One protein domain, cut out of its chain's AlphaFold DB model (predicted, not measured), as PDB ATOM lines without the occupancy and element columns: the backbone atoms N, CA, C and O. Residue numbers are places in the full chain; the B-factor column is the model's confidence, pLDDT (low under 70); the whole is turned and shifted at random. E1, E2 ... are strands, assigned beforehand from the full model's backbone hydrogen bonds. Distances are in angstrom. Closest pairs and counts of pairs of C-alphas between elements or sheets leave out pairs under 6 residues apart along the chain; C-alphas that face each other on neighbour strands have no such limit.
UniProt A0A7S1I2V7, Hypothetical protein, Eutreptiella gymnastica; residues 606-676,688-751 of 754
ATOM      1  N   ALA A 606     -32.355  -2.571  12.113       35.03
ATOM      2  CA  ALA A 606     -31.982  -2.999  10.769       35.03
ATOM      3  C   ALA A 606     -32.321  -1.865   9.791       35.03
ATOM      4  O   ALA A 606     -33.457  -1.721   9.342       35.03
ATOM      5  N   LYS A 607     -31.338  -1.010   9.504       42.69
ATOM      6  CA  LYS A 607     -31.493   0.071   8.525       42.69
ATOM      7  C   LYS A 607     -31.242  -0.493   7.126       42.69
ATOM      8  O   LYS A 607     -30.176  -1.051   6.874       42.69
ATOM      9  N   VAL A 608     -32.231  -0.355   6.244       40.91
ATOM     10  CA  VAL A 608     -32.060  -0.610   4.808       40.91
ATOM     11  C   VAL A 608     -31.634   0.696   4.160       40.91
ATOM     12  O   VAL A 608     -32.396   1.661   4.170       40.91
ATOM     13  N   PHE A 609     -30.428   0.729   3.611       53.12
ATOM     14  CA  PHE A 609     -29.941   1.865   2.833       53.12
ATOM     15  C   PHE A 609     -30.090   1.535   1.353       53.12
ATOM     16  O   PHE A 609     -29.772   0.414   0.955       53.12
ATOM     17  N   ARG A 610     -30.607   2.479   0.565       46.06
ATOM     18  CA  ARG A 610     -30.746   2.363  -0.890       46.06
ATOM     19  C   ARG A 610     -30.178   3.613  -1.536       46.06
ATOM     20  O   ARG A 610     -30.768   4.676  -1.371       46.06
ATOM     21  N   ASP A 611     -29.107   3.454  -2.301       53.97
ATOM     22  CA  ASP A 611     -28.568   4.512  -3.155       53.97
ATOM     23  C   ASP A 611     -28.641   4.080  -4.621       53.97
ATOM     24  O   ASP A 611     -28.293   2.949  -4.971       53.97
ATOM     25  N   PHE A 612     -29.115   4.988  -5.478       44.31
ATOM     26  CA  PHE A 612     -29.173   4.805  -6.928       44.31
ATOM     27  C   PHE A 612     -27.985   5.496  -7.575       44.31
ATOM     28  O   PHE A 612     -27.747   6.680  -7.334       44.31
ATOM     29  N   ILE A 613     -27.246   4.766  -8.408       54.34
ATOM     30  CA  ILE A 613     -25.997   5.259  -8.970       54.34
ATOM     31  C   ILE A 613     -25.998   5.014 -10.474       54.34
ATOM     32  O   ILE A 613     -26.118   3.900 -10.982       54.34
ATOM     33  N   THR A 614     -25.843   6.105 -11.210       51.16
ATOM     34  CA  THR A 614     -25.635   6.080 -12.654       51.16
ATOM     35  C   THR A 614     -24.172   6.374 -12.927       51.16
ATOM     36  O   THR A 614     -23.687   7.448 -12.568       51.16
ATOM     37  N   CYS A 615     -23.459   5.452 -13.571       50.84
ATOM     38  CA  CYS A 615     -22.100   5.737 -14.006       50.84
ATOM     39  C   CYS A 615     -22.189   6.630 -15.256       50.84
ATOM     40  O   CYS A 615     -22.817   6.222 -16.240       50.84
ATOM     41  N   PRO A 616     -21.624   7.853 -15.250       49.19
ATOM     42  CA  PRO A 616     -21.691   8.729 -16.412       49.19
ATOM     43  C   PRO A 616     -21.054   8.047 -17.628       49.19
ATOM     44  O   PRO A 616     -20.110   7.264 -17.499       49.19
ATOM     45  N   ARG A 617     -21.599   8.324 -18.822       48.53
ATOM     46  CA  ARG A 617     -21.154   7.732 -20.094       48.53
ATOM     47  C   ARG A 617     -19.629   7.814 -20.221       48.53
ATOM     48  O   ARG A 617     -19.090   8.905 -20.402       48.53
ATOM     49  N   ARG A 618     -18.944   6.663 -20.213       51.31
ATOM     50  CA  ARG A 618     -17.552   6.591 -20.677       51.31
ATOM     51  C   ARG A 618     -17.492   7.057 -22.144       51.31
ATOM     52  O   ARG A 618     -18.407   6.743 -22.919       51.31
ATOM     53  N   PRO A 619     -16.417   7.747 -22.566       47.69
ATOM     54  CA  PRO A 619     -16.104   7.899 -23.980       47.69
ATOM     55  C   PRO A 619     -16.102   6.513 -24.629       47.69
ATOM     56  O   PRO A 619     -15.585   5.559 -24.045       47.69
ATOM     57  N   ARG A 620     -16.719   6.375 -25.809       49.81
ATOM     58  CA  ARG A 620     -16.750   5.106 -26.550       49.81
ATOM     59  C   ARG A 620     -15.314   4.614 -26.735       49.81
ATOM     60  O   ARG A 620     -14.596   5.152 -27.575       49.81
ATOM     61  N   GLN A 621     -14.903   3.591 -25.988       51.56
ATOM     62  CA  GLN A 621     -13.689   2.874 -26.345       51.56
ATOM     63  C   GLN A 621     -13.913   2.244 -27.730       51.56
ATOM     64  O   GLN A 621     -15.018   1.767 -28.025       51.56
ATOM     65  N   PRO A 622     -12.916   2.286 -28.626       54.12
ATOM     66  CA  PRO A 622     -13.044   1.691 -29.944       54.12
ATOM     67  C   PRO A 622     -13.388   0.204 -29.802       54.12
ATOM     68  O   PRO A 622     -12.726  -0.523 -29.065       54.12
ATOM     69  N   ARG A 623     -14.403  -0.256 -30.551       55.03
ATOM     70  CA  ARG A 623     -14.949  -1.637 -30.568       55.03
ATOM     71  C   ARG A 623     -13.905  -2.765 -30.665       55.03
ATOM     72  O   ARG A 623     -14.256  -3.919 -30.451       55.03
ATOM     73  N   ARG A 624     -12.655  -2.451 -31.019       52.31
ATOM     74  CA  ARG A 624     -11.541  -3.401 -31.137       52.31
ATOM     75  C   ARG A 624     -10.860  -3.743 -29.806       52.31
ATOM     76  O   ARG A 624     -10.120  -4.710 -29.773       52.31
ATOM     77  N   ALA A 625     -11.142  -3.034 -28.711       53.00
ATOM     78  CA  ALA A 625     -10.641  -3.375 -27.375       53.00
ATOM     79  C   ALA A 625     -11.580  -4.343 -26.621       53.00
ATOM     80  O   ALA A 625     -11.798  -4.177 -25.426       53.00
ATOM     81  N   ARG A 626     -12.174  -5.330 -27.314       51.44
ATOM     82  CA  ARG A 626     -12.979  -6.388 -26.666       51.44
ATOM     83  C   ARG A 626     -12.141  -7.291 -25.750       51.44
ATOM     84  O   ARG A 626     -12.695  -7.899 -24.854       51.44
ATOM     85  N   GLU A 627     -10.823  -7.297 -25.928       54.19
ATOM     86  CA  GLU A 627      -9.841  -7.916 -25.025       54.19
ATOM     87  C   GLU A 627      -9.203  -6.860 -24.098       54.19
ATOM     88  O   GLU A 627      -7.999  -6.845 -23.847       54.19
ATOM     89  N   GLY A 628      -9.993  -5.875 -23.666       55.91
ATOM     90  CA  GLY A 628      -9.566  -4.914 -22.654       55.91
ATOM     91  C   GLY A 628      -9.479  -5.566 -21.266       55.91
ATOM     92  O   GLY A 628     -10.172  -6.548 -21.017       55.91
ATOM     93  N   PRO A 629      -8.646  -5.033 -20.351       60.56
ATOM     94  CA  PRO A 629      -8.658  -5.438 -18.954       60.56
ATOM     95  C   PRO A 629     -10.067  -5.241 -18.392       60.56
ATOM     96  O   PRO A 629     -10.770  -4.304 -18.786       60.56
ATOM     97  N   GLN A 630     -10.464  -6.138 -17.490       76.31
ATOM     98  CA  GLN A 630     -11.733  -6.047 -16.774       76.31
ATOM     99  C   GLN A 630     -11.899  -4.642 -16.183       76.31
ATOM    100  O   GLN A 630     -10.976  -4.079 -15.600       76.31
ATOM    101  N   ALA A 631     -13.082  -4.062 -16.360       79.88
ATOM    102  CA  ALA A 631     -13.449  -2.811 -15.725       79.88
ATOM    103  C   ALA A 631     -13.893  -3.092 -14.286       79.88
ATOM    104  O   ALA A 631     -14.636  -4.046 -14.044       79.88
ATOM    105  N   TRP A 632     -13.473  -2.240 -13.350       83.44
ATOM    106  CA  TRP A 632     -13.753  -2.404 -11.925       83.44
ATOM    107  C   TRP A 632     -14.491  -1.199 -11.346       83.44
ATOM    108  O   TRP A 632     -14.229  -0.046 -11.697       83.44
ATOM    109  N   VAL A 633     -15.415  -1.472 -10.429       82.75
ATOM    110  CA  VAL A 633     -16.100  -0.464  -9.620       82.75
ATOM    111  C   VAL A 633     -15.958  -0.848  -8.154       82.75
ATOM    112  O   VAL A 633     -16.386  -1.922  -7.738       82.75
ATOM    113  N   HIS A 634     -15.374   0.048  -7.364       83.25
ATOM    114  CA  HIS A 634     -15.148  -0.147  -5.937       83.25
ATOM    115  C   HIS A 634     -16.195   0.628  -5.147       83.25
ATOM    116  O   HIS A 634     -16.217   1.854  -5.187       83.25
ATOM    117  N   ILE A 635     -17.030  -0.068  -4.388       84.44
ATOM    118  CA  ILE A 635     -17.986   0.510  -3.447       84.44
ATOM    119  C   ILE A 635     -17.359   0.404  -2.058       84.44
ATOM    120  O   ILE A 635     -17.457  -0.619  -1.375       84.44
ATOM    121  N   LYS A 636     -16.658   1.459  -1.645       84.19
ATOM    122  CA  LYS A 636     -16.023   1.521  -0.328       84.19
ATOM    123  C   LYS A 636     -17.045   1.940   0.714       84.19
ATOM    124  O   LYS A 636     -17.630   3.013   0.595       84.19
ATOM    125  N   THR A 637     -17.230   1.115   1.733       83.38
ATOM    126  CA  THR A 637     -18.153   1.376   2.843       83.38
ATOM    127  C   THR A 637     -17.410   2.014   4.017       83.38
ATOM    128  O   THR A 637     -16.182   2.024   4.058       83.38
ATOM    129  N   ASN A 638     -18.138   2.494   5.021       79.06
ATOM    130  CA  ASN A 638     -17.575   2.879   6.315       79.06
ATOM    131  C   ASN A 638     -17.584   1.735   7.351       79.06
ATOM    132  O   ASN A 638     -17.347   1.977   8.537       79.06
ATOM    133  N   ILE A 639     -17.838   0.489   6.931       80.56
ATOM    134  CA  ILE A 639     -17.803  -0.680   7.815       80.56
ATOM    135  C   ILE A 639     -16.339  -1.049   8.064       80.56
ATOM    136  O   ILE A 639     -15.672  -1.622   7.205       80.56
ATOM    137  N   GLY A 640     -15.827  -0.700   9.243       80.06
ATOM    138  CA  GLY A 640     -14.447  -0.992   9.627       80.06
ATOM    139  C   GLY A 640     -14.212  -2.472   9.950       80.06
ATOM    140  O   GLY A 640     -15.081  -3.159  10.503       80.06
ATOM    141  N   VAL A 641     -13.001  -2.958   9.676       78.81
ATOM    142  CA  VAL A 641     -12.480  -4.228  10.201       78.81
ATOM    143  C   VAL A 641     -12.608  -4.212  11.725       78.81
ATOM    144  O   VAL A 641     -12.159  -3.275  12.379       78.81
ATOM    145  N   GLY A 642     -13.206  -5.251  12.317       73.94
ATOM    146  CA  GLY A 642     -13.428  -5.307  13.767       73.94
ATOM    147  C   GLY A 642     -14.775  -4.771  14.252       73.94
ATOM    148  O   GLY A 642     -15.077  -4.934  15.432       73.94
ATOM    149  N   SER A 643     -15.609  -4.193  13.380       71.19
ATOM    150  CA  SER A 643     -16.881  -3.557  13.777       71.19
ATOM    151  C   SER A 643     -17.986  -4.524  14.235       71.19
ATOM    152  O   SER A 643     -19.043  -4.075  14.674       71.19
ATOM    153  N   LYS A 644     -17.765  -5.848  14.171       74.31
ATOM    154  CA  LYS A 644     -18.775  -6.896  14.456       74.31
ATOM    155  C   LYS A 644     -20.063  -6.732  13.643       74.31
ATOM    156  O   LYS A 644     -21.142  -7.140  14.081       74.31
ATOM    157  N   THR A 645     -19.952  -6.110  12.477       74.38
ATOM    158  CA  THR A 645     -21.079  -5.870  11.587       74.38
ATOM    159  C   THR A 645     -21.266  -7.099  10.723       74.38
ATOM    160  O   THR A 645     -20.335  -7.504  10.027       74.38
ATOM    161  N   MET A 646     -22.455  -7.695  10.772       79.94
ATOM    162  CA  MET A 646     -22.913  -8.586   9.713       79.94
ATOM    163  C   MET A 646     -23.645  -7.739   8.686       79.94
ATOM    164  O   MET A 646     -24.432  -6.864   9.048       79.94
ATOM    165  N   TYR A 647     -23.381  -7.978   7.415       83.25
ATOM    166  CA  TYR A 647     -23.946  -7.192   6.336       83.25
ATOM    167  C   TYR A 647     -24.363  -8.082   5.178       83.25
ATOM    168  O   TYR A 647     -23.797  -9.146   4.943       83.25
ATOM    169  N   ARG A 648     -25.356  -7.605   4.441       87.50
ATOM    170  CA  ARG A 648     -25.753  -8.095   3.128       87.50
ATOM    171  C   ARG A 648     -25.829  -6.887   2.212       87.50
ATOM    172  O   ARG A 648     -26.565  -5.955   2.523       87.50
ATOM    173  N   PHE A 649     -25.093  -6.897   1.113       87.75
ATOM    174  CA  PHE A 649     -25.229  -5.935   0.030       87.75
ATOM    175  C   PHE A 649     -25.851  -6.634  -1.172       87.75
ATOM    176  O   PHE A 649     -25.448  -7.734  -1.537       87.75
ATOM    177  N   LEU A 650     -26.831  -5.986  -1.784       90.62
ATOM    178  CA  LEU A 650     -27.443  -6.393  -3.040       90.62
ATOM    179  C   LEU A 650     -27.220  -5.278  -4.052       90.62
ATOM    180  O   LEU A 650     -27.563  -4.125  -3.792       90.62
ATOM    181  N   VAL A 651     -26.655  -5.630  -5.197       89.81
ATOM    182  CA  VAL A 651     -26.428  -4.733  -6.323       89.81
ATOM    183  C   VAL A 651     -27.365  -5.140  -7.449       89.81
ATOM    184  O   VAL A 651     -27.289  -6.259  -7.956       89.81
ATOM    185  N   GLU A 652     -28.255  -4.230  -7.838       92.31
ATOM    186  CA  GLU A 652     -29.280  -4.464  -8.859       92.31
ATOM    187  C   GLU A 652     -29.230  -3.379  -9.925       92.31
ATOM    188  O   GLU A 652     -29.157  -2.196  -9.611       92.31
ATOM    189  N   GLY A 653     -29.289  -3.750 -11.199       91.00
ATOM    190  CA  GLY A 653     -29.200  -2.773 -12.276       91.00
ATOM    191  C   GLY A 653     -29.111  -3.381 -13.661       91.00
ATOM    192  O   GLY A 653     -29.474  -4.535 -13.889       91.00
ATOM    193  N   TYR A 654     -28.598  -2.596 -14.600       91.19
ATOM    194  CA  TYR A 654     -28.375  -3.024 -15.971       91.19
ATOM    195  C   TYR A 654     -27.044  -2.496 -16.505       91.19
ATOM    196  O   TYR A 654     -26.740  -1.302 -16.409       91.19
ATOM    197  N   ASN A 655     -26.262  -3.396 -17.097       89.38
ATOM    198  CA  ASN A 655     -25.007  -3.087 -17.760       89.38
ATOM    199  C   ASN A 655     -25.200  -3.121 -19.277       89.38
ATOM    200  O   ASN A 655     -25.232  -4.194 -19.882       89.38
ATOM    201  N   TYR A 656     -25.304  -1.948 -19.908       85.44
ATOM    202  CA  TYR A 656     -25.489  -1.852 -21.359       85.44
ATOM    203  C   TYR A 656     -24.219  -2.217 -22.144       85.44
ATOM    204  O   TYR A 656     -24.319  -2.567 -23.318       85.44
ATOM    205  N   GLY A 657     -23.040  -2.179 -21.516       82.00
ATOM    206  CA  GLY A 657     -21.777  -2.610 -22.120       82.00
ATOM    207  C   GLY A 657     -21.715  -4.124 -22.305       82.00
ATOM    208  O   GLY A 657     -21.202  -4.600 -23.315       82.00
ATOM    209  N   MET A 658     -22.314  -4.856 -21.362       85.00
ATOM    210  CA  MET A 658     -22.470  -6.315 -21.388       85.00
ATOM    211  C   MET A 658     -23.813  -6.770 -21.975       85.00
ATOM    212  O   MET A 658     -24.010  -7.962 -22.201       85.00
ATOM    213  N   ASN A 659     -24.751  -5.839 -22.185       90.19
ATOM    214  CA  ASN A 659     -26.150  -6.118 -22.524       90.19
ATOM    215  C   ASN A 659     -26.791  -7.147 -21.567       90.19
ATOM    216  O   ASN A 659     -27.428  -8.111 -21.993       90.19
ATOM    217  N   SER A 660     -26.564  -6.977 -20.262       93.38
ATOM    218  CA  SER A 660     -26.994  -7.931 -19.236       93.38
ATOM    219  C   SER A 660     -27.419  -7.228 -17.947       93.38
ATOM    220  O   SER A 660     -26.891  -6.173 -17.586       93.38
ATOM    221  N   ALA A 661     -28.383  -7.825 -17.245       93.62
ATOM    222  CA  ALA A 661     -28.806  -7.365 -15.929       93.62
ATOM    223  C   ALA A 661     -27.695  -7.578 -14.892       93.62
ATOM    224  O   ALA A 661     -26.953  -8.559 -14.948       93.62
ATOM    225  N   ILE A 662     -27.616  -6.671 -13.924       92.44
ATOM    226  CA  ILE A 662     -26.810  -6.832 -12.716       92.44
ATOM    227  C   ILE A 662     -27.759  -7.293 -11.616       92.44
ATOM    228  O   ILE A 662     -28.771  -6.640 -11.355       92.44
ATOM    229  N   ARG A 663     -27.437  -8.423 -10.991       93.88
ATOM    230  CA  ARG A 663     -28.114  -8.912  -9.794       93.88
ATOM    231  C   ARG A 663     -27.108  -9.726  -9.005       93.88
ATOM    232  O   ARG A 663     -27.016 -10.937  -9.184       93.88
ATOM    233  N   SER A 664     -26.353  -9.038  -8.172       93.38
ATOM    234  CA  SER A 664     -25.234  -9.628  -7.451       93.38
ATOM    235  C   SER A 664     -25.373  -9.340  -5.970       93.38
ATOM    236  O   SER A 664     -25.696  -8.225  -5.565       93.38
ATOM    237  N   GLU A 665     -25.170 -10.359  -5.153       92.25
ATOM    238  CA  GLU A 665     -25.349 -10.311  -3.715       92.25
ATOM    239  C   GLU A 665     -24.047 -10.670  -3.015       92.25
ATOM    240  O   GLU A 665     -23.340 -11.587  -3.420       92.25
ATOM    241  N   ILE A 666     -23.748  -9.971  -1.926       91.19
ATOM    242  CA  ILE A 666     -22.645 -10.324  -1.047       91.19
ATOM    243  C   ILE A 666     -23.069 -10.222   0.411       91.19
ATOM    244  O   ILE A 666     -23.577  -9.199   0.867       91.19
ATOM    245  N   VAL A 667     -22.877 -11.304   1.153       86.31
ATOM    246  CA  VAL A 667     -23.168 -11.400   2.585       86.31
ATOM    247  C   VAL A 667     -21.851 -11.571   3.305       86.31
ATOM    248  O   VAL A 667     -21.071 -12.410   2.895       86.31
ATOM    249  N   GLY A 668     -21.583 -10.848   4.384       84.38
ATOM    250  CA  GLY A 668     -20.357 -11.068   5.144       84.38
ATOM    251  C   GLY A 668     -20.411 -10.556   6.567       84.38
ATOM    252  O   GLY A 668     -21.412  -9.997   7.021       84.38
ATOM    253  N   CYS A 669     -19.326 -10.787   7.298       82.75
ATOM    254  CA  CYS A 669     -19.157 -10.297   8.653       82.75
ATOM    255  C   CYS A 669     -17.734  -9.782   8.886       82.75
ATOM    256  O   CYS A 669     -16.750 -10.352   8.418       82.75
ATOM    257  N   THR A 670     -17.599  -8.692   9.642       75.44
ATOM    258  CA  THR A 670     -16.278  -8.225  10.087       75.44
ATOM    259  C   THR A 670     -15.932  -8.878  11.432       75.44
ATOM    260  O   THR A 670     -16.569  -8.532  12.437       75.44
ATOM    261  N   PRO A 671     -14.949  -9.792  11.508       64.12
ATOM    262  CA  PRO A 671     -14.586 -10.438  12.767       64.12
ATOM    263  C   PRO A 671     -13.940  -9.441  13.738       64.12
ATOM    264  O   PRO A 671     -13.300  -8.478  13.317       64.12
ATOM    265  N   LEU A 672     -14.089  -9.682  15.046       56.53
ATOM    266  CA  LEU A 672     -13.412  -8.941  16.118       56.53
ATOM    267  C   LEU A 672     -11.889  -9.020  15.941       56.53
ATOM    268  O   LEU A 672     -11.294 -10.088  16.081       56.53
ATOM    269  N   ARG A 673     -11.235  -7.882  15.702       52.66
ATOM    270  CA  ARG A 673      -9.783  -7.781  15.882       52.66
ATOM    271  C   ARG A 673      -9.498  -7.774  17.385       52.66
ATOM    272  O   ARG A 673      -9.766  -6.774  18.040       52.66
ATOM    273  N   GLY A 674      -8.938  -8.861  17.917       46.78
ATOM    274  CA  GLY A 674      -8.211  -8.807  19.193       46.78
ATOM    275  C   GLY A 674      -8.718  -9.683  20.338       46.78
ATOM    276  O   GLY A 674      -8.769  -9.219  21.469       46.78
ATOM    277  N   GLY A 675      -9.026 -10.952  20.085       39.53
ATOM    278  CA  GLY A 675      -9.041 -11.969  21.137       39.53
ATOM    279  C   GLY A 675      -8.181 -13.146  20.703       39.53
ATOM    280  O   GLY A 675      -8.097 -13.422  19.511       39.53
ATOM    281  N   ALA A 676      -7.552 -13.842  21.648       42.53
ATOM    282  CA  ALA A 676      -6.797 -15.078  21.426       42.53
ATOM    283  C   ALA A 676      -7.608 -16.196  20.724       42.53
ATOM    284  O   ALA A 676      -7.034 -17.194  20.302       42.53
ATOM    285  N   TRP A 688     -15.407 -21.594   5.003       40.66
ATOM    286  CA  TRP A 688     -16.253 -20.461   5.386       40.66
ATOM    287  C   TRP A 688     -15.477 -19.166   5.186       40.66
ATOM    288  O   TRP A 688     -14.793 -18.669   6.083       40.66
ATOM    289  N   ASP A 689     -15.598 -18.623   3.983       52.69
ATOM    290  CA  ASP A 689     -15.164 -17.267   3.705       52.69
ATOM    291  C   ASP A 689     -15.892 -16.302   4.658       52.69
ATOM    292  O   ASP A 689     -17.077 -16.451   4.965       52.69
ATOM    293  N   SER A 690     -15.185 -15.273   5.139       63.06
ATOM    294  CA  SER A 690     -15.780 -14.184   5.944       63.06
ATOM    295  C   SER A 690     -16.922 -13.443   5.226       63.06
ATOM    296  O   SER A 690     -17.582 -12.581   5.811       63.06
ATOM    297  N   PHE A 691     -17.147 -13.786   3.957       74.81
ATOM    298  CA  PHE A 691     -18.250 -13.364   3.127       74.81
ATOM    299  C   PHE A 691     -18.634 -14.467   2.124       74.81
ATOM    300  O   PHE A 691     -17.843 -15.339   1.819       74.81
ATOM    301  N   SER A 692     -19.836 -14.412   1.568       83.31
ATOM    302  CA  SER A 692     -20.293 -15.215   0.439       83.31
ATOM    303  C   SER A 692     -20.788 -14.259  -0.635       83.31
ATOM    304  O   SER A 692     -21.582 -13.366  -0.339       83.31
ATOM    305  N   ALA A 693     -20.290 -14.428  -1.857       87.81
ATOM    306  CA  ALA A 693     -20.698 -13.679  -3.037       87.81
ATOM    307  C   ALA A 693     -21.526 -14.582  -3.956       87.81
ATOM    308  O   ALA A 693     -21.177 -15.743  -4.170       87.81
ATOM    309  N   VAL A 694     -22.629 -14.059  -4.485       87.69
ATOM    310  CA  VAL A 694     -23.529 -14.775  -5.389       87.69
ATOM    311  C   VAL A 694     -23.943 -13.848  -6.525       87.69
ATOM    312  O   VAL A 694     -24.645 -12.861  -6.315       87.69
ATOM    313  N   ASP A 695     -23.560 -14.203  -7.747       90.62
ATOM    314  CA  ASP A 695     -23.985 -13.513  -8.962       90.62
ATOM    315  C   ASP A 695     -25.182 -14.235  -9.584       90.62
ATOM    316  O   ASP A 695     -25.072 -15.327 -10.144       90.62
ATOM    317  N   HIS A 696     -26.363 -13.629  -9.491       88.56
ATOM    318  CA  HIS A 696     -27.584 -14.156 -10.102       88.56
ATOM    319  C   HIS A 696     -27.730 -13.752 -11.575       88.56
ATOM    320  O   HIS A 696     -28.602 -14.275 -12.272       88.56
ATOM    321  N   ALA A 697     -26.914 -12.809 -12.053       91.31
ATOM    322  CA  ALA A 697     -26.896 -12.353 -13.435       91.31
ATOM    323  C   ALA A 697     -25.472 -11.974 -13.872       91.31
ATOM    324  O   ALA A 697     -24.626 -11.657 -13.046       91.31
ATOM    325  N   LYS A 698     -25.212 -11.994 -15.184       92.12
ATOM    326  CA  LYS A 698     -23.863 -11.839 -15.764       92.12
ATOM    327  C   LYS A 698     -23.447 -10.387 -16.035       92.12
ATOM    328  O   LYS A 698     -22.433 -10.153 -16.684       92.12
ATOM    329  N   GLY A 699     -24.241  -9.401 -15.615       89.62
ATOM    330  CA  GLY A 699     -23.936  -7.987 -15.848       89.62
ATOM    331  C   GLY A 699     -22.733  -7.472 -15.059       89.62
ATOM    332  O   GLY A 699     -22.135  -6.481 -15.480       89.62
ATOM    333  N   ALA A 700     -22.390  -8.123 -13.947       91.50
ATOM    334  CA  ALA A 700     -21.179  -7.905 -13.163       91.50
ATOM    335  C   ALA A 700     -20.930  -9.118 -12.253       91.50
ATOM    336  O   ALA A 700     -21.886  -9.761 -11.828       91.50
ATOM    337  N   GLU A 701     -19.667  -9.389 -11.946       93.19
ATOM    338  CA  GLU A 701     -19.237 -10.284 -10.870       93.19
ATOM    339  C   GLU A 701     -19.007  -9.468  -9.596       93.19
ATOM    340  O   GLU A 701     -18.458  -8.362  -9.662       93.19
ATOM    341  N   ILE A 702     -19.408  -9.994  -8.438       93.31
ATOM    342  CA  ILE A 702     -19.233  -9.330  -7.140       93.31
ATOM    343  C   ILE A 702     -18.193 -10.039  -6.279       93.31
ATOM    344  O   ILE A 702     -18.155 -11.259  -6.158       93.31
ATOM    345  N   SER A 703     -17.349  -9.258  -5.617       92.25
ATOM    346  CA  SER A 703     -16.421  -9.749  -4.602       92.25
ATOM    347  C   SER A 703     -16.244  -8.717  -3.490       92.25
ATOM    348  O   SER A 703     -16.798  -7.616  -3.535       92.25
ATOM    349  N   GLN A 704     -15.489  -9.079  -2.457       90.44
ATOM    350  CA  GLN A 704     -15.165  -8.190  -1.352       90.44
ATOM    351  C   GLN A 704     -13.681  -8.257  -1.017       90.44
ATOM    352  O   GLN A 704     -13.064  -9.320  -1.043       90.44
ATOM    353  N   TYR A 705     -13.147  -7.123  -0.568       88.25
ATOM    354  CA  TYR A 705     -11.878  -7.067   0.143       88.25
ATOM    355  C   TYR A 705     -11.897  -5.975   1.226       88.25
ATOM    356  O   TYR A 705     -12.881  -5.248   1.390       88.25
ATOM    357  N   PHE A 706     -10.818  -5.872   2.002       85.12
ATOM    358  CA  PHE A 706     -10.619  -4.771   2.946       85.12
ATOM    359  C   PHE A 706      -9.636  -3.757   2.364       85.12
ATOM    360  O   PHE A 706      -8.544  -4.132   1.934       85.12
ATOM    361  N   SER A 707     -10.003  -2.478   2.360       82.06
ATOM    362  CA  SER A 707      -9.102  -1.400   1.953       82.06
ATOM    363  C   SER A 707      -7.892  -1.297   2.888       82.06
ATOM    364  O   SER A 707      -7.900  -1.796   4.014       82.06
ATOM    365  N   THR A 708      -6.844  -0.607   2.437       82.44
ATOM    366  CA  THR A 708      -5.613  -0.385   3.217       82.44
ATOM    367  C   THR A 708      -5.857   0.368   4.527       82.44
ATOM    368  O   THR A 708      -5.160   0.127   5.509       82.44
ATOM    369  N   ASP A 709      -6.878   1.226   4.576       81.38
ATOM    370  CA  ASP A 709      -7.356   1.911   5.782       81.38
ATOM    371  C   ASP A 709      -8.375   1.094   6.600       81.38
ATOM    372  O   ASP A 709      -8.921   1.580   7.585       81.38
ATOM    373  N   GLY A 710      -8.590  -0.174   6.241       78.38
ATOM    374  CA  GLY A 710      -9.311  -1.139   7.064       78.38
ATOM    375  C   GLY A 710     -10.830  -1.056   6.969       78.38
ATOM    376  O   GLY A 710     -11.498  -1.371   7.951       78.38
ATOM    377  N   TYR A 711     -11.387  -0.676   5.820       83.25
ATOM    378  CA  TYR A 711     -12.831  -0.672   5.577       83.25
ATOM    379  C   TYR A 711     -13.244  -1.752   4.578       83.25
ATOM    380  O   TYR A 711     -12.471  -2.133   3.704       83.25
ATOM    381  N   VAL A 712     -14.475  -2.255   4.695       84.81
ATOM    382  CA  VAL A 712     -15.054  -3.190   3.723       84.81
ATOM    383  C   VAL A 712     -15.254  -2.474   2.387       84.81
ATOM    384  O   VAL A 712     -15.912  -1.429   2.328       84.81
ATOM    385  N   VAL A 713     -14.722  -3.059   1.316       86.50
ATOM    386  CA  VAL A 713     -14.933  -2.626  -0.066       86.50
ATOM    387  C   VAL A 713     -15.616  -3.745  -0.835       86.50
ATOM    388  O   VAL A 713     -15.115  -4.869  -0.869       86.50
ATOM    389  N   ILE A 714     -16.744  -3.425  -1.465       90.31
ATOM    390  CA  ILE A 714     -17.401  -4.308  -2.427       90.31
ATOM    391  C   ILE A 714     -16.846  -3.982  -3.811       90.31
ATOM    392  O   ILE A 714     -16.833  -2.822  -4.219       90.31
ATOM    393  N   LEU A 715     -16.363  -4.993  -4.518       90.19
ATOM    394  CA  LEU A 715     -15.767  -4.870  -5.839       90.19
ATOM    395  C   LEU A 715     -16.713  -5.483  -6.872       90.19
ATOM    396  O   LEU A 715     -17.047  -6.662  -6.775       90.19
ATOM    397  N   LEU A 716     -17.123  -4.684  -7.854       90.00
ATOM    398  CA  LEU A 716     -17.853  -5.144  -9.031       90.00
ATOM    399  C   LEU A 716     -16.904  -5.205 -10.223       90.00
ATOM    400  O   LEU A 716     -16.217  -4.223 -10.515       90.00
ATOM    401  N   MET A 717     -16.895  -6.331 -10.927       90.88
ATOM    402  CA  MET A 717     -16.033  -6.581 -12.080       90.88
ATOM    403  C   MET A 717     -16.886  -6.933 -13.297       90.88
ATOM    404  O   MET A 717     -17.845  -7.691 -13.195       90.88
ATOM    405  N   ALA A 718     -16.564  -6.381 -14.462       87.62
ATOM    406  CA  ALA A 718     -17.197  -6.754 -15.728       87.62
ATOM    407  C   ALA A 718     -16.218  -6.540 -16.888       87.62
ATOM    408  O   ALA A 718     -15.301  -5.727 -16.781       87.62
ATOM    409  N   GLU A 719     -16.426  -7.199 -18.032       83.81
ATOM    410  CA  GLU A 719     -15.611  -6.926 -19.233       83.81
ATOM    411  C   GLU A 719     -15.775  -5.467 -19.696       83.81
ATOM    412  O   GLU A 719     -14.853  -4.852 -20.226       83.81
ATOM    413  N   SER A 720     -16.955  -4.877 -19.469       79.69
ATOM    414  CA  SER A 720     -17.224  -3.473 -19.757       79.69
ATOM    415  C   SER A 720     -18.280  -2.897 -18.823       79.69
ATOM    416  O   SER A 720     -19.340  -3.486 -18.657       79.69
ATOM    417  N   PHE A 721     -18.043  -1.694 -18.296       76.31
ATOM    418  CA  PHE A 721     -19.065  -0.858 -17.650       76.31
ATOM    419  C   PHE A 721     -19.502   0.311 -18.555       76.31
ATOM    420  O   PHE A 721     -19.826   1.405 -18.088       76.31
ATOM    421  N   PHE A 722     -19.481   0.115 -19.880       75.44
ATOM    422  CA  PHE A 722     -19.956   1.123 -20.829       75.44
ATOM    423  C   PHE A 722     -21.460   1.365 -20.643       75.44
ATOM    424  O   PHE A 722     -22.271   0.542 -21.049       75.44
ATOM    425  N   ASN A 723     -21.819   2.523 -20.076       76.50
ATOM    426  CA  ASN A 723     -23.199   2.898 -19.757       76.50
ATOM    427  C   ASN A 723     -23.838   1.869 -18.805       76.50
ATOM    428  O   ASN A 723     -24.520   0.948 -19.232       76.50
ATOM    429  N   VAL A 724     -23.587   2.004 -17.504       78.19
ATOM    430  CA  VAL A 724     -24.139   1.121 -16.469       78.19
ATOM    431  C   VAL A 724     -24.955   1.946 -15.473       78.19
ATOM    432  O   VAL A 724     -24.536   3.029 -15.059       78.19
ATOM    433  N   GLY A 725     -26.128   1.440 -15.100       80.50
ATOM    434  CA  GLY A 725     -26.943   1.994 -14.021       80.50
ATOM    435  C   GLY A 725     -27.287   0.897 -13.030       80.50
ATOM    436  O   GLY A 725     -27.834  -0.129 -13.434       80.50
ATOM    437  N   PHE A 726     -26.959   1.091 -11.755       83.75
ATOM    438  CA  PHE A 726     -27.269   0.132 -10.701       83.75
ATOM    439  C   PHE A 726     -27.562   0.833  -9.372       83.75
ATOM    440  O   PHE A 726     -27.089   1.934  -9.101       83.75
ATOM    441  N   GLY A 727     -28.377   0.199  -8.543       82.12
ATOM    442  CA  GLY A 727     -28.598   0.559  -7.153       82.12
ATOM    443  C   GLY A 727     -27.878  -0.413  -6.230       82.12
ATOM    444  O   GLY A 727     -27.703  -1.589  -6.559       82.12
ATOM    445  N   VAL A 728     -27.477   0.082  -5.064       82.38
ATOM    446  CA  VAL A 728     -26.914  -0.739  -3.990       82.38
ATOM    447  C   VAL A 728     -27.866  -0.675  -2.804       82.38
ATOM    448  O   VAL A 728     -28.179   0.404  -2.301       82.38
ATOM    449  N   SER A 729     -28.334  -1.840  -2.367       81.00
ATOM    450  CA  SER A 729     -29.119  -2.008  -1.147       81.00
ATOM    451  C   SER A 729     -28.280  -2.699  -0.082       81.00
ATOM    452  O   SER A 729     -27.650  -3.713  -0.366       81.00
ATOM    453  N   ALA A 730     -28.290  -2.188   1.147       79.00
ATOM    454  CA  ALA A 730     -27.586  -2.791   2.276       79.00
ATOM    455  C   ALA A 730     -28.540  -3.163   3.413       79.00
ATOM    456  O   ALA A 730     -29.379  -2.353   3.802       79.00
ATOM    457  N   TRP A 731     -28.349  -4.347   3.996       79.00
ATOM    458  CA  TRP A 731     -28.932  -4.761   5.272       79.00
ATOM    459  C   TRP A 731     -27.804  -4.994   6.261       79.00
ATOM    460  O   TRP A 731     -26.968  -5.870   6.049       79.00
ATOM    461  N   LEU A 732     -27.795  -4.229   7.348       72.00
ATOM    462  CA  LEU A 732     -26.812  -4.388   8.410       72.00
ATOM    463  C   LEU A 732     -27.444  -4.951   9.672       72.00
ATOM    464  O   LEU A 732     -28.533  -4.548  10.082       72.00
ATOM    465  N   VAL A 733     -26.698  -5.830  10.330       67.88
ATOM    466  CA  VAL A 733     -26.975  -6.308  11.676       67.88
ATOM    467  C   VAL A 733     -25.733  -6.043  12.523       67.88
ATOM    468  O   VAL A 733     -24.710  -6.716  12.387       67.88
ATOM    469  N   HIS A 734     -25.822  -5.055  13.414       63.34
ATOM    470  CA  HIS A 734     -24.793  -4.791  14.419       63.34
ATOM    471  C   HIS A 734     -25.113  -5.542  15.715       63.34
ATOM    472  O   HIS A 734     -26.183  -5.374  16.308       63.34
ATOM    473  N   HIS A 735     -24.166  -6.343  16.203       47.59
ATOM    474  CA  HIS A 735     -24.262  -6.931  17.535       47.59
ATOM    475  C   HIS A 735     -23.832  -5.914  18.608       47.59
ATOM    476  O   HIS A 735     -22.649  -5.783  18.904       47.59
ATOM    477  N   GLY A 736     -24.814  -5.239  19.217       43.22
ATOM    478  CA  GLY A 736     -24.625  -4.312  20.343       43.22
ATOM    479  C   GLY A 736     -24.538  -2.841  19.917       43.22
ATOM    480  O   GLY A 736     -23.654  -2.468  19.162       43.22
ATOM    481  N   PHE A 737     -25.486  -2.028  20.399       37.69
ATOM    482  CA  PHE A 737     -25.454  -0.553  20.478       37.69
ATOM    483  C   PHE A 737     -24.904   0.259  19.277       37.69
ATOM    484  O   PHE A 737     -24.332   1.323  19.464       37.69
ATOM    485  N   GLY A 738     -25.125  -0.181  18.036       38.03
ATOM    486  CA  GLY A 738     -24.692   0.526  16.817       38.03
ATOM    487  C   GLY A 738     -25.754   1.418  16.161       38.03
ATOM    488  O   GLY A 738     -25.846   1.438  14.939       38.03
ATOM    489  N   ALA A 739     -26.601   2.116  16.926       41.16
ATOM    490  CA  ALA A 739     -27.680   2.942  16.355       41.16
ATOM    491  C   ALA A 739     -27.178   4.129  15.494       41.16
ATOM    492  O   ALA A 739     -27.946   4.663  14.682       41.16
ATOM    493  N   ASP A 740     -25.886   4.465  15.593       46.09
ATOM    494  CA  ASP A 740     -25.358   5.771  15.183       46.09
ATOM    495  C   ASP A 740     -24.424   5.738  13.958       46.09
ATOM    496  O   ASP A 740     -23.971   6.790  13.513       46.09
ATOM    497  N   GLN A 741     -24.148   4.572  13.358       46.66
ATOM    498  CA  GLN A 741     -23.383   4.522  12.104       46.66
ATOM    499  C   GLN A 741     -24.323   4.659  10.897       46.66
ATOM    500  O   GLN A 741     -25.021   3.723  10.509       46.66
ATOM    501  N   SER A 742     -24.360   5.849  10.295       51.56
ATOM    502  CA  SER A 742     -24.876   6.032   8.933       51.56
ATOM    503  C   SER A 742     -23.924   5.348   7.960       51.56
ATOM    504  O   SER A 742     -22.733   5.653   7.999       51.56
ATOM    505  N   ILE A 743     -24.399   4.454   7.089       51.03
ATOM    506  CA  ILE A 743     -23.534   3.929   6.029       51.03
ATOM    507  C   ILE A 743     -23.266   5.053   5.040       51.03
ATOM    508  O   ILE A 743     -24.202   5.649   4.516       51.03
ATOM    509  N   ALA A 744     -21.992   5.312   4.778       55.81
ATOM    510  CA  ALA A 744     -21.573   6.077   3.619       55.81
ATOM    511  C   ALA A 744     -20.845   5.115   2.683       55.81
ATOM    512  O   ALA A 744     -19.919   4.416   3.107       55.81
ATOM    513  N   ALA A 745     -21.285   5.061   1.429       53.81
ATOM    514  CA  ALA A 745     -20.604   4.339   0.373       53.81
ATOM    515  C   ALA A 745     -20.005   5.357  -0.600       53.81
ATOM    516  O   ALA A 745     -20.703   6.235  -1.096       53.81
ATOM    517  N   THR A 746     -18.704   5.268  -0.857       58.12
ATOM    518  CA  THR A 746     -18.058   6.061  -1.909       58.12
ATOM    519  C   THR A 746     -17.675   5.138  -3.042       58.12
ATOM    520  O   THR A 746     -17.035   4.107  -2.814       58.12
ATOM    521  N   ILE A 747     -18.070   5.508  -4.257       59.06
ATOM    522  CA  ILE A 747     -17.714   4.753  -5.447       59.06
ATOM    523  C   ILE A 747     -16.444   5.316  -6.057       59.06
ATOM    524  O   ILE A 747     -16.399   6.477  -6.461       59.06
ATOM    525  N   TYR A 748     -15.440   4.455  -6.158       61.28
ATOM    526  CA  TYR A 748     -14.228   4.722  -6.910       61.28
ATOM    527  C   TYR A 748     -14.254   3.886  -8.178       61.28
ATOM    528  O   TYR A 748     -14.475   2.674  -8.156       61.28
ATOM    529  N   HIS A 749     -14.033   4.559  -9.294       56.41
ATOM    530  CA  HIS A 749     -13.839   3.920 -10.576       56.41
ATOM    531  C   HIS A 749     -12.344   3.951 -10.876       56.41
ATOM    532  O   HIS A 749     -11.801   5.018 -11.166       56.41
ATOM    533  N   GLN A 750     -11.682   2.800 -10.784       52.38
ATOM    534  CA  GLN A 750     -10.262   2.678 -11.092       52.38
ATOM    535  C   GLN A 750     -10.142   2.078 -12.497       52.38
ATOM    536  O   GLN A 750     -10.635   0.984 -12.762       52.38
ATOM    537  N   ASP A 751      -9.601   2.854 -13.433       50.97
ATOM    538  CA  ASP A 751      -9.219   2.370 -14.760       50.97
ATOM    539  C   ASP A 751      -7.694   2.333 -14.735       50.97
ATOM    540  O   ASP A 751      -7.080   3.392 -14.738       50.97
TER     541      ASP A 751
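This is residues 606 to 676 and 688 to 751 of the 754 residues of the protein "Hypothetical protein" of Eutreptiella gymnastica (UniProt A0A7S1I2V7). Two strongly twisted sheets lie face to face as a sandwich, one of five strands and one of four; they come close together where E4 and E5 meet E6, while E1 and E9, at the other edges, are apart. A long link, residues 615 to 630, reaches out at one end of the sandwich, and Ala 676, at the cut, lies toward the other. The printed part has 135 residues, no named helix and nine named strands, E1 to E9 in order along the chain, and its class is all strand. The sheets, in the orders E1, E8, E3, E4, E5 and E6, E7, E2, E9, are antiparallel throughout. The whole is compact, with a radius of gyration of the C-alphas of 15.8 A, yet elongated, spanning 53 by 29 by 24 A.

E1, residues 608 to 614, is an edge strand antiparallel to E8, residues 724 to 734, with N 613 and O 726 2.9 A apart. E2, residues 631 to 640, bends by 55 degrees at residue 637; it is antiparallel to E9, residues 746 to 750, with N 634 to O 748 at 2.9 A, and to E7, residues 711 to 718, with N 635 to O 714 at 2.8 A. E3, residues 645 to 655, is antiparallel to E8, with N 650 to O 729 at 2.8 A, and forms a hairpin with E4, residues 660 to 669, where N 649 and O 666 are 2.8 A apart. E5, residues 691 to 695, is the other edge strand beside E4, with N 692 to O 667 at 2.7 A. E6, residues 701 to 706, forms a hairpin with E7, with N 701 to O 717 at 2.8 A. Between the sheets, the closest C-alphas of E5 and E6 are those of Ala 693 and Ser 703, 6.0 A apart. The facing parts are 9.9 A centre to centre, and the strands of one sheet stand at 25 degrees to those of the other.

E1 begins at C-alpha 608, (-32.060, -0.610, 4.808). From first to last C-alpha, E2 measures 25.4 A, E3 29.7 A, E4 29.1 A, E7 22.6 A and E8 31.5 A. E9 ends at C-alpha 750, (-10.262, 2.678, -11.092).

The two C-alphas farthest apart, those of Pro 622 and Ala 676, are 54.4 A apart. Residues 677 to 687 are not printed; C-alphas 676 and 688 are 19.4 A apart across this cut. The links E1 to E2 and E8 to E9 are long. The model's mean pLDDT over the printed part is 71.7, with residues 606 to 629, 671 to 676, 688 to 690 and 733 to 751 under 70.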